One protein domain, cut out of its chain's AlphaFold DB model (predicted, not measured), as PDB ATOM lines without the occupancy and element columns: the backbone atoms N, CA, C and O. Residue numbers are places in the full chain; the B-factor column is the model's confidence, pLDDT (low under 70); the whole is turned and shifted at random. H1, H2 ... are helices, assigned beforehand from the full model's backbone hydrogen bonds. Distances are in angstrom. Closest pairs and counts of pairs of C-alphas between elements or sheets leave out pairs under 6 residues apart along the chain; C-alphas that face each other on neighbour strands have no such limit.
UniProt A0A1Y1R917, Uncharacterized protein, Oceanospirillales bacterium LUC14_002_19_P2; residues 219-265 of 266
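Overview. This is residues 219 to 265 of the 266 residues of an uncharacterized protein of Oceanospirillales bacterium LUC14_002_19_P2 (UniProt A0A1Y1R917). There is little regular structure: one helix, H1, from which a long loop folds back and turns round near Thr 250, bringing the short helix H2 to pack on H1. The printed part has 47 residues with two named helices, H1 then H2, and no named strand; only 17 residues are in named elements, and the class is all helix. It is compact, with a radius of gyration of the C-alphas of 10.5 A, and elongated, spanning 33 by 18 by 16 A.

Arrangement. H1, residues 219 to 231, touches H2, residues 260 to 263; their closest C-alphas, those of Ala 225 and Leu 262, are 6.1 A apart. Between the helices, residues 245 to 246 pair with residues 253 to 254, antiparallel. In H1 every O i to N i+4 pair is within hydrogen-bond range; H2 is too short for such a pair.

Along the chain. H1 begins at C-alpha 219 (-35.421, -0.413, 3.529) and measures 18.4 A. H2 ends at C-alpha 263 (-43.824, 10.963, 6.872) and measures 4.9 A.

Size, cuts and confidence. The two C-alphas farthest apart, those of Leu 234 and Thr 250, are 32.9 A apart. The link from H1 to H2 is long, 28 residues, and the printed part has no cut. Confidence is low, with pLDDT under 70, at residue 240 and residues 256 to 265.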
ATOM      1  N   GLU A 219     -34.743   0.011   4.752       80.00
ATOM      2  CA  GLU A 219     -35.421  -0.413   3.529       80.00
ATOM      3  C   GLU A 219     -36.851  -0.920   3.800       80.00
ATOM      4  O   GLU A 219     -37.763  -0.407   3.158       80.00
ATOM      5  N   PRO A 220     -37.112  -1.804   4.784       80.44
ATOM      6  CA  PRO A 220     -38.475  -2.241   5.080       80.44
ATOM      7  C   PRO A 220     -39.382  -1.105   5.578       80.44
ATOM      8  O   PRO A 220     -40.560  -1.059   5.230       80.44
ATOM      9  N   ILE A 221     -38.825  -0.144   6.326       78.75
ATOM     10  CA  ILE A 221     -39.532   1.068   6.773       78.75
ATOM     11  C   ILE A 221     -39.924   1.927   5.560       78.75
ATOM     12  O   ILE A 221     -41.048   2.411   5.468       78.75
ATOM     13  N   TRP A 222     -39.013   2.105   4.602       83.00
ATOM     14  CA  TRP A 222     -39.276   2.870   3.382       83.00
ATOM     15  C   TRP A 222     -40.257   2.164   2.461       83.00
ATOM     16  O   TRP A 222     -41.146   2.814   1.923       83.00
ATOM     17  N   GLN A 223     -40.139   0.848   2.301       85.38
ATOM     18  CA  GLN A 223     -41.100   0.050   1.544       85.38
ATOM     19  C   GLN A 223     -42.498   0.149   2.161       85.38
ATOM     20  O   GLN A 223     -43.476   0.284   1.430       85.38
ATOM     21  N   HIS A 224     -42.597   0.148   3.494       84.69
ATOM     22  CA  HIS A 224     -43.863   0.368   4.184       84.69
ATOM     23  C   HIS A 224     -44.428   1.771   3.924       84.69
ATOM     24  O   HIS A 224     -45.582   1.888   3.524       84.69
ATOM     25  N   ALA A 225     -43.608   2.821   4.037       84.00
ATOM     26  CA  ALA A 225     -44.031   4.186   3.716       84.00
ATOM     27  C   ALA A 225     -44.469   4.333   2.250       84.00
ATOM     28  O   ALA A 225     -45.519   4.888   1.966       84.00
ATOM     29  N   LEU A 226     -43.716   3.776   1.297       86.06
ATOM     30  CA  LEU A 226     -44.090   3.793  -0.120       86.06
ATOM     31  C   LEU A 226     -45.391   3.027  -0.382       86.06
ATOM     32  O   LEU A 226     -46.181   3.438  -1.232       86.06
ATOM     33  N   LYS A 227     -45.640   1.939   0.355       86.31
ATOM     34  CA  LYS A 227     -46.907   1.210   0.295       86.31
ATOM     35  C   LYS A 227     -48.064   2.082   0.783       86.31
ATOM     36  O   LYS A 227     -49.069   2.159   0.085       86.31
ATOM     37  N   LEU A 228     -47.917   2.762   1.919       83.69
ATOM     38  CA  LEU A 228     -48.923   3.704   2.417       83.69
ATOM     39  C   LEU A 228     -49.165   4.835   1.405       83.69
ATOM     40  O   LEU A 228     -50.304   5.072   1.013       83.69
ATOM     41  N   ILE A 229     -48.108   5.440   0.861       85.12
ATOM     42  CA  ILE A 229     -48.213   6.464  -0.192       85.12
ATOM     43  C   ILE A 229     -48.978   5.937  -1.413       85.12
ATOM     44  O   ILE A 229     -49.828   6.636  -1.959       85.12
ATOM     45  N   SER A 230     -48.723   4.694  -1.835       86.88
ATOM     46  CA  SER A 230     -49.414   4.093  -2.983       86.88
ATOM     47  C   SER A 230     -50.916   3.879  -2.764       86.88
ATOM     48  O   SER A 230     -51.660   3.803  -3.739       86.88
ATOM     49  N   GLN A 231     -51.371   3.805  -1.509       86.00
ATOM     50  CA  GLN A 231     -52.787   3.664  -1.159       86.00
ATOM     51  C   GLN A 231     -53.538   5.002  -1.226       86.00
ATOM     52  O   GLN A 231     -54.713   5.014  -1.582       86.00
ATOM     53  N   ALA A 232     -52.859   6.120  -0.949       83.25
ATOM     54  CA  ALA A 232     -53.432   7.466  -0.996       83.25
ATOM     55  C   ALA A 232     -52.498   8.467  -1.721       83.25
ATOM     56  O   ALA A 232     -52.018   9.441  -1.134       83.25
ATOM     57  N   PRO A 233     -52.237   8.282  -3.030       81.94
ATOM     58  CA  PRO A 233     -51.163   8.980  -3.744       81.94
ATOM     59  C   PRO A 233     -51.443  10.453  -4.051       81.94
ATOM     60  O   PRO A 233     -50.559  11.125  -4.568       81.94
ATOM     61  N   LEU A 234     -52.659  10.950  -3.795       80.25
ATOM     62  CA  LEU A 234     -53.053  12.339  -4.060       80.25
ATOM     63  C   LEU A 234     -53.296  13.138  -2.778       80.25
ATOM     64  O   LEU A 234     -52.828  14.268  -2.679       80.25
ATOM     65  N   LEU A 235     -54.030  12.567  -1.819       80.38
ATOM     66  CA  LEU A 235     -54.460  13.268  -0.604       80.38
ATOM     67  C   LEU A 235     -53.684  12.845   0.659       80.38
ATOM     68  O   LEU A 235     -53.754  13.550   1.663       80.38
ATOM     69  N   GLY A 236     -52.946  11.726   0.624       83.12
ATOM     70  CA  GLY A 236     -52.418  11.075   1.834       83.12
ATOM     71  C   GLY A 236     -53.535  10.488   2.710       83.12
ATOM     72  O   GLY A 236     -54.708  10.542   2.333       83.12
ATOM     73  N   HIS A 237     -53.196   9.942   3.878       81.62
ATOM     74  CA  HIS A 237     -54.164   9.358   4.826       81.62
ATOM     75  C   HIS A 237     -54.676  10.363   5.870       81.62
ATOM     76  O   HIS A 237     -55.488  10.017   6.729       81.62
ATOM     77  N   GLY A 238     -54.247  11.622   5.762       77.31
ATOM     78  CA  GLY A 238     -54.668  12.715   6.631       77.31
ATOM     79  C   GLY A 238     -53.661  13.004   7.742       77.31
ATOM     80  O   GLY A 238     -52.796  12.193   8.052       77.31
ATOM     81  N   ALA A 239     -53.734  14.200   8.329       73.88
ATOM     82  CA  ALA A 239     -52.802  14.554   9.400       73.88
ATOM     83  C   ALA A 239     -53.114  13.783  10.694       73.88
ATOM     84  O   ALA A 239     -54.271  13.480  10.972       73.88
ATOM     85  N   GLY A 240     -52.078  13.469  11.474       69.44
ATOM     86  CA  GLY A 240     -52.210  12.719  12.726       69.44
ATOM     87  C   GLY A 240     -52.245  11.195  12.565       69.44
ATOM     88  O   GLY A 240     -52.293  10.497  13.572       69.44
ATOM     89  N   GLN A 241     -52.182  10.668  11.337       73.88
ATOM     90  CA  GLN A 241     -52.066   9.227  11.109       73.88
ATOM     91  C   GLN A 241     -50.755   8.680  11.668       73.88
ATOM     92  O   GLN A 241     -49.664   9.175  11.365       73.88
ATOM     93  N   GLU A 242     -50.861   7.631  12.477       71.88
ATOM     94  CA  GLU A 242     -49.698   6.968  13.051       71.88
ATOM     95  C   GLU A 242     -48.992   6.135  11.974       71.88
ATOM     96  O   GLU A 242     -49.573   5.264  11.325       71.88
ATOM     97  N   PHE A 243     -47.700   6.396  11.770       76.12
ATOM     98  CA  PHE A 243     -46.867   5.530  10.945       76.12
ATOM     99  C   PHE A 243     -46.378   4.373  11.808       76.12
ATOM    100  O   PHE A 243     -45.334   4.495  12.426       76.12
ATOM    101  N   ASP A 244     -47.088   3.250  11.840       79.62
ATOM    102  CA  ASP A 244     -46.709   2.117  12.686       79.62
ATOM    103  C   ASP A 244     -46.123   0.958  11.879       79.62
ATOM    104  O   ASP A 244     -46.826   0.114  11.318       79.62
ATOM    105  N   TYR A 245     -44.789   0.878  11.858       79.94
ATOM    106  CA  TYR A 245     -44.085  -0.255  11.263       79.94
ATOM    107  C   TYR A 245     -43.510  -1.199  12.323       79.94
ATOM    108  O   TYR A 245     -42.517  -0.885  12.983       79.94
ATOM    109  N   LEU A 246     -44.097  -2.394  12.439       79.50
ATOM    110  CA  LEU A 246     -43.577  -3.482  13.267       79.50
ATOM    111  C   LEU A 246     -42.429  -4.202  12.548       79.50
ATOM    112  O   LEU A 246     -42.636  -4.829  11.509       79.50
ATOM    113  N   ILE A 247     -41.226  -4.186  13.130       76.44
ATOM    114  CA  ILE A 247     -40.102  -4.978  12.617       76.44
ATOM    115  C   ILE A 247     -40.307  -6.455  12.991       76.44
ATOM    116  O   ILE A 247     -40.199  -6.795  14.174       76.44
ATOM    117  N   PRO A 248     -40.486  -7.374  12.017       73.81
ATOM    118  CA  PRO A 248     -40.839  -8.769  12.308       73.81
ATOM    119  C   PRO A 248     -39.805  -9.526  13.153       73.81
ATOM    120  O   PRO A 248     -40.143 -10.486  13.834       73.81
ATOM    121  N   ARG A 249     -38.532  -9.112  13.103       70.75
ATOM    122  CA  ARG A 249     -37.427  -9.785  13.806       70.75
ATOM    123  C   ARG A 249     -37.212  -9.312  15.241       70.75
ATOM    124  O   ARG A 249     -36.660 -10.069  16.028       70.75
ATOM    125  N   THR A 250     -37.577  -8.073  15.569       74.06
ATOM    126  CA  THR A 250     -37.309  -7.484  16.894       74.06
ATOM    127  C   THR A 250     -38.577  -7.184  17.684       74.06
ATOM    128  O   THR A 250     -38.485  -6.895  18.872       74.06
ATOM    129  N   GLY A 251     -39.753  -7.218  17.043       76.06
ATOM    130  CA  GLY A 251     -41.023  -6.831  17.661       76.06
ATOM    131  C   GLY A 251     -41.116  -5.336  17.992       76.06
ATOM    132  O   GLY A 251     -42.038  -4.913  18.677       76.06
ATOM    133  N   THR A 252     -40.156  -4.529  17.535       76.50
ATOM    134  CA  THR A 252     -40.113  -3.084  17.785       76.50
ATOM    135  C   THR A 252     -40.998  -2.357  16.780       76.50
ATOM    136  O   THR A 252     -40.897  -2.622  15.581       76.50
ATOM    137  N   ILE A 253     -41.813  -1.420  17.262       75.94
ATOM    138  CA  ILE A 253     -42.632  -0.543  16.424       75.94
ATOM    139  C   ILE A 253     -41.862   0.752  16.172       75.94
ATOM    140  O   ILE A 253     -41.303   1.354  17.089       75.94
ATOM    141  N   TYR A 254     -41.797   1.155  14.908       73.25
ATOM    142  CA  TYR A 254     -41.250   2.438  14.493       73.25
ATOM    143  C   TYR A 254     -42.388   3.360  14.101       73.25
ATOM    144  O   TYR A 254     -43.062   3.064  13.124       73.25
ATOM    145  N   HIS A 255     -42.494   4.488  14.806       75.56
ATOM    146  CA  HIS A 255     -43.555   5.487  14.624       75.56
ATOM    147  C   HIS A 255     -43.293   6.499  13.494       75.56
ATOM    148  O   HIS A 255     -44.111   7.372  13.229       75.56
ATOM    149  N   PHE A 256     -42.118   6.449  12.845       68.94
ATOM    150  CA  PHE A 256     -41.761   7.395  11.781       68.94
ATOM    151  C   PHE A 256     -40.872   6.766  10.701       68.94
ATOM    152  O   PHE A 256     -39.915   6.047  11.004       68.94
ATOM    153  N   ALA A 257     -41.071   7.168   9.440       57.50
ATOM    154  CA  ALA A 257     -40.231   6.766   8.304       57.50
ATOM    155  C   ALA A 257     -38.804   7.364   8.330       57.50
ATOM    156  O   ALA A 257     -37.976   7.084   7.457       57.50
ATOM    157  N   HIS A 258     -38.499   8.203   9.333       58.06
ATOM    158  CA  HIS A 258     -37.232   8.931   9.496       58.06
ATOM    159  C   HIS A 258     -36.822   9.743   8.247       58.06
ATOM    160  O   HIS A 258     -35.643  10.046   8.048       58.06
ATOM    161  N   ASN A 259     -37.801  10.091   7.409       56.22
ATOM    162  CA  ASN A 259     -37.704  10.966   6.254       56.22
ATOM    163  C   ASN A 259     -38.988  11.793   6.224       56.22
ATOM    164  O   ASN A 259     -40.069  11.242   6.053       56.22
ATOM    165  N   TYR A 260     -38.851  13.107   6.380       54.16
ATOM    166  CA  TYR A 260     -39.985  14.018   6.493       54.16
ATOM    167  C   TYR A 260     -40.911  13.981   5.266       54.16
ATOM    168  O   TYR A 260     -42.120  14.076   5.423       54.16
ATOM    169  N   LEU A 261     -40.372  13.762   4.060       56.50
ATOM    170  CA  LEU A 261     -41.178  13.636   2.837       56.50
ATOM    171  C   LEU A 261     -42.010  12.350   2.818       56.50
ATOM    172  O   LEU A 261     -43.119  12.356   2.302       56.50
ATOM    173  N   LEU A 262     -41.479  11.263   3.384       55.69
ATOM    174  CA  LEU A 262     -42.207  10.000   3.511       55.69
ATOM    175  C   LEU A 262     -43.209  10.043   4.666       55.69
ATOM    176  O   LEU A 262     -44.234   9.386   4.587       55.69
ATOM    177  N   THR A 263     -42.921  10.803   5.726       59.22
ATOM    178  CA  THR A 263     -43.824  10.963   6.872       59.22
ATOM    179  C   THR A 263     -45.006  11.880   6.556       59.22
ATOM    180  O   THR A 263     -46.097  11.588   7.005       59.22
ATOM    181  N   LEU A 264     -44.816  12.955   5.782       56.88
ATOM    182  CA  LEU A 264     -45.880  13.920   5.455       56.88
ATOM    183  C   LEU A 264     -46.993  13.374   4.547       56.88
ATOM    184  O   LEU A 264     -48.020  14.030   4.399       56.88
ATOM    185  N   TRP A 265     -46.733  12.263   3.859       58.06
ATOM    186  CA  TRP A 265     -47.640  11.682   2.866       58.06
ATOM    187  C   TRP A 265     -48.318  10.395   3.357       58.06
ATOM    188  O   TRP A 265     -49.190   9.862   2.670       58.06
TER     189      TRP A 265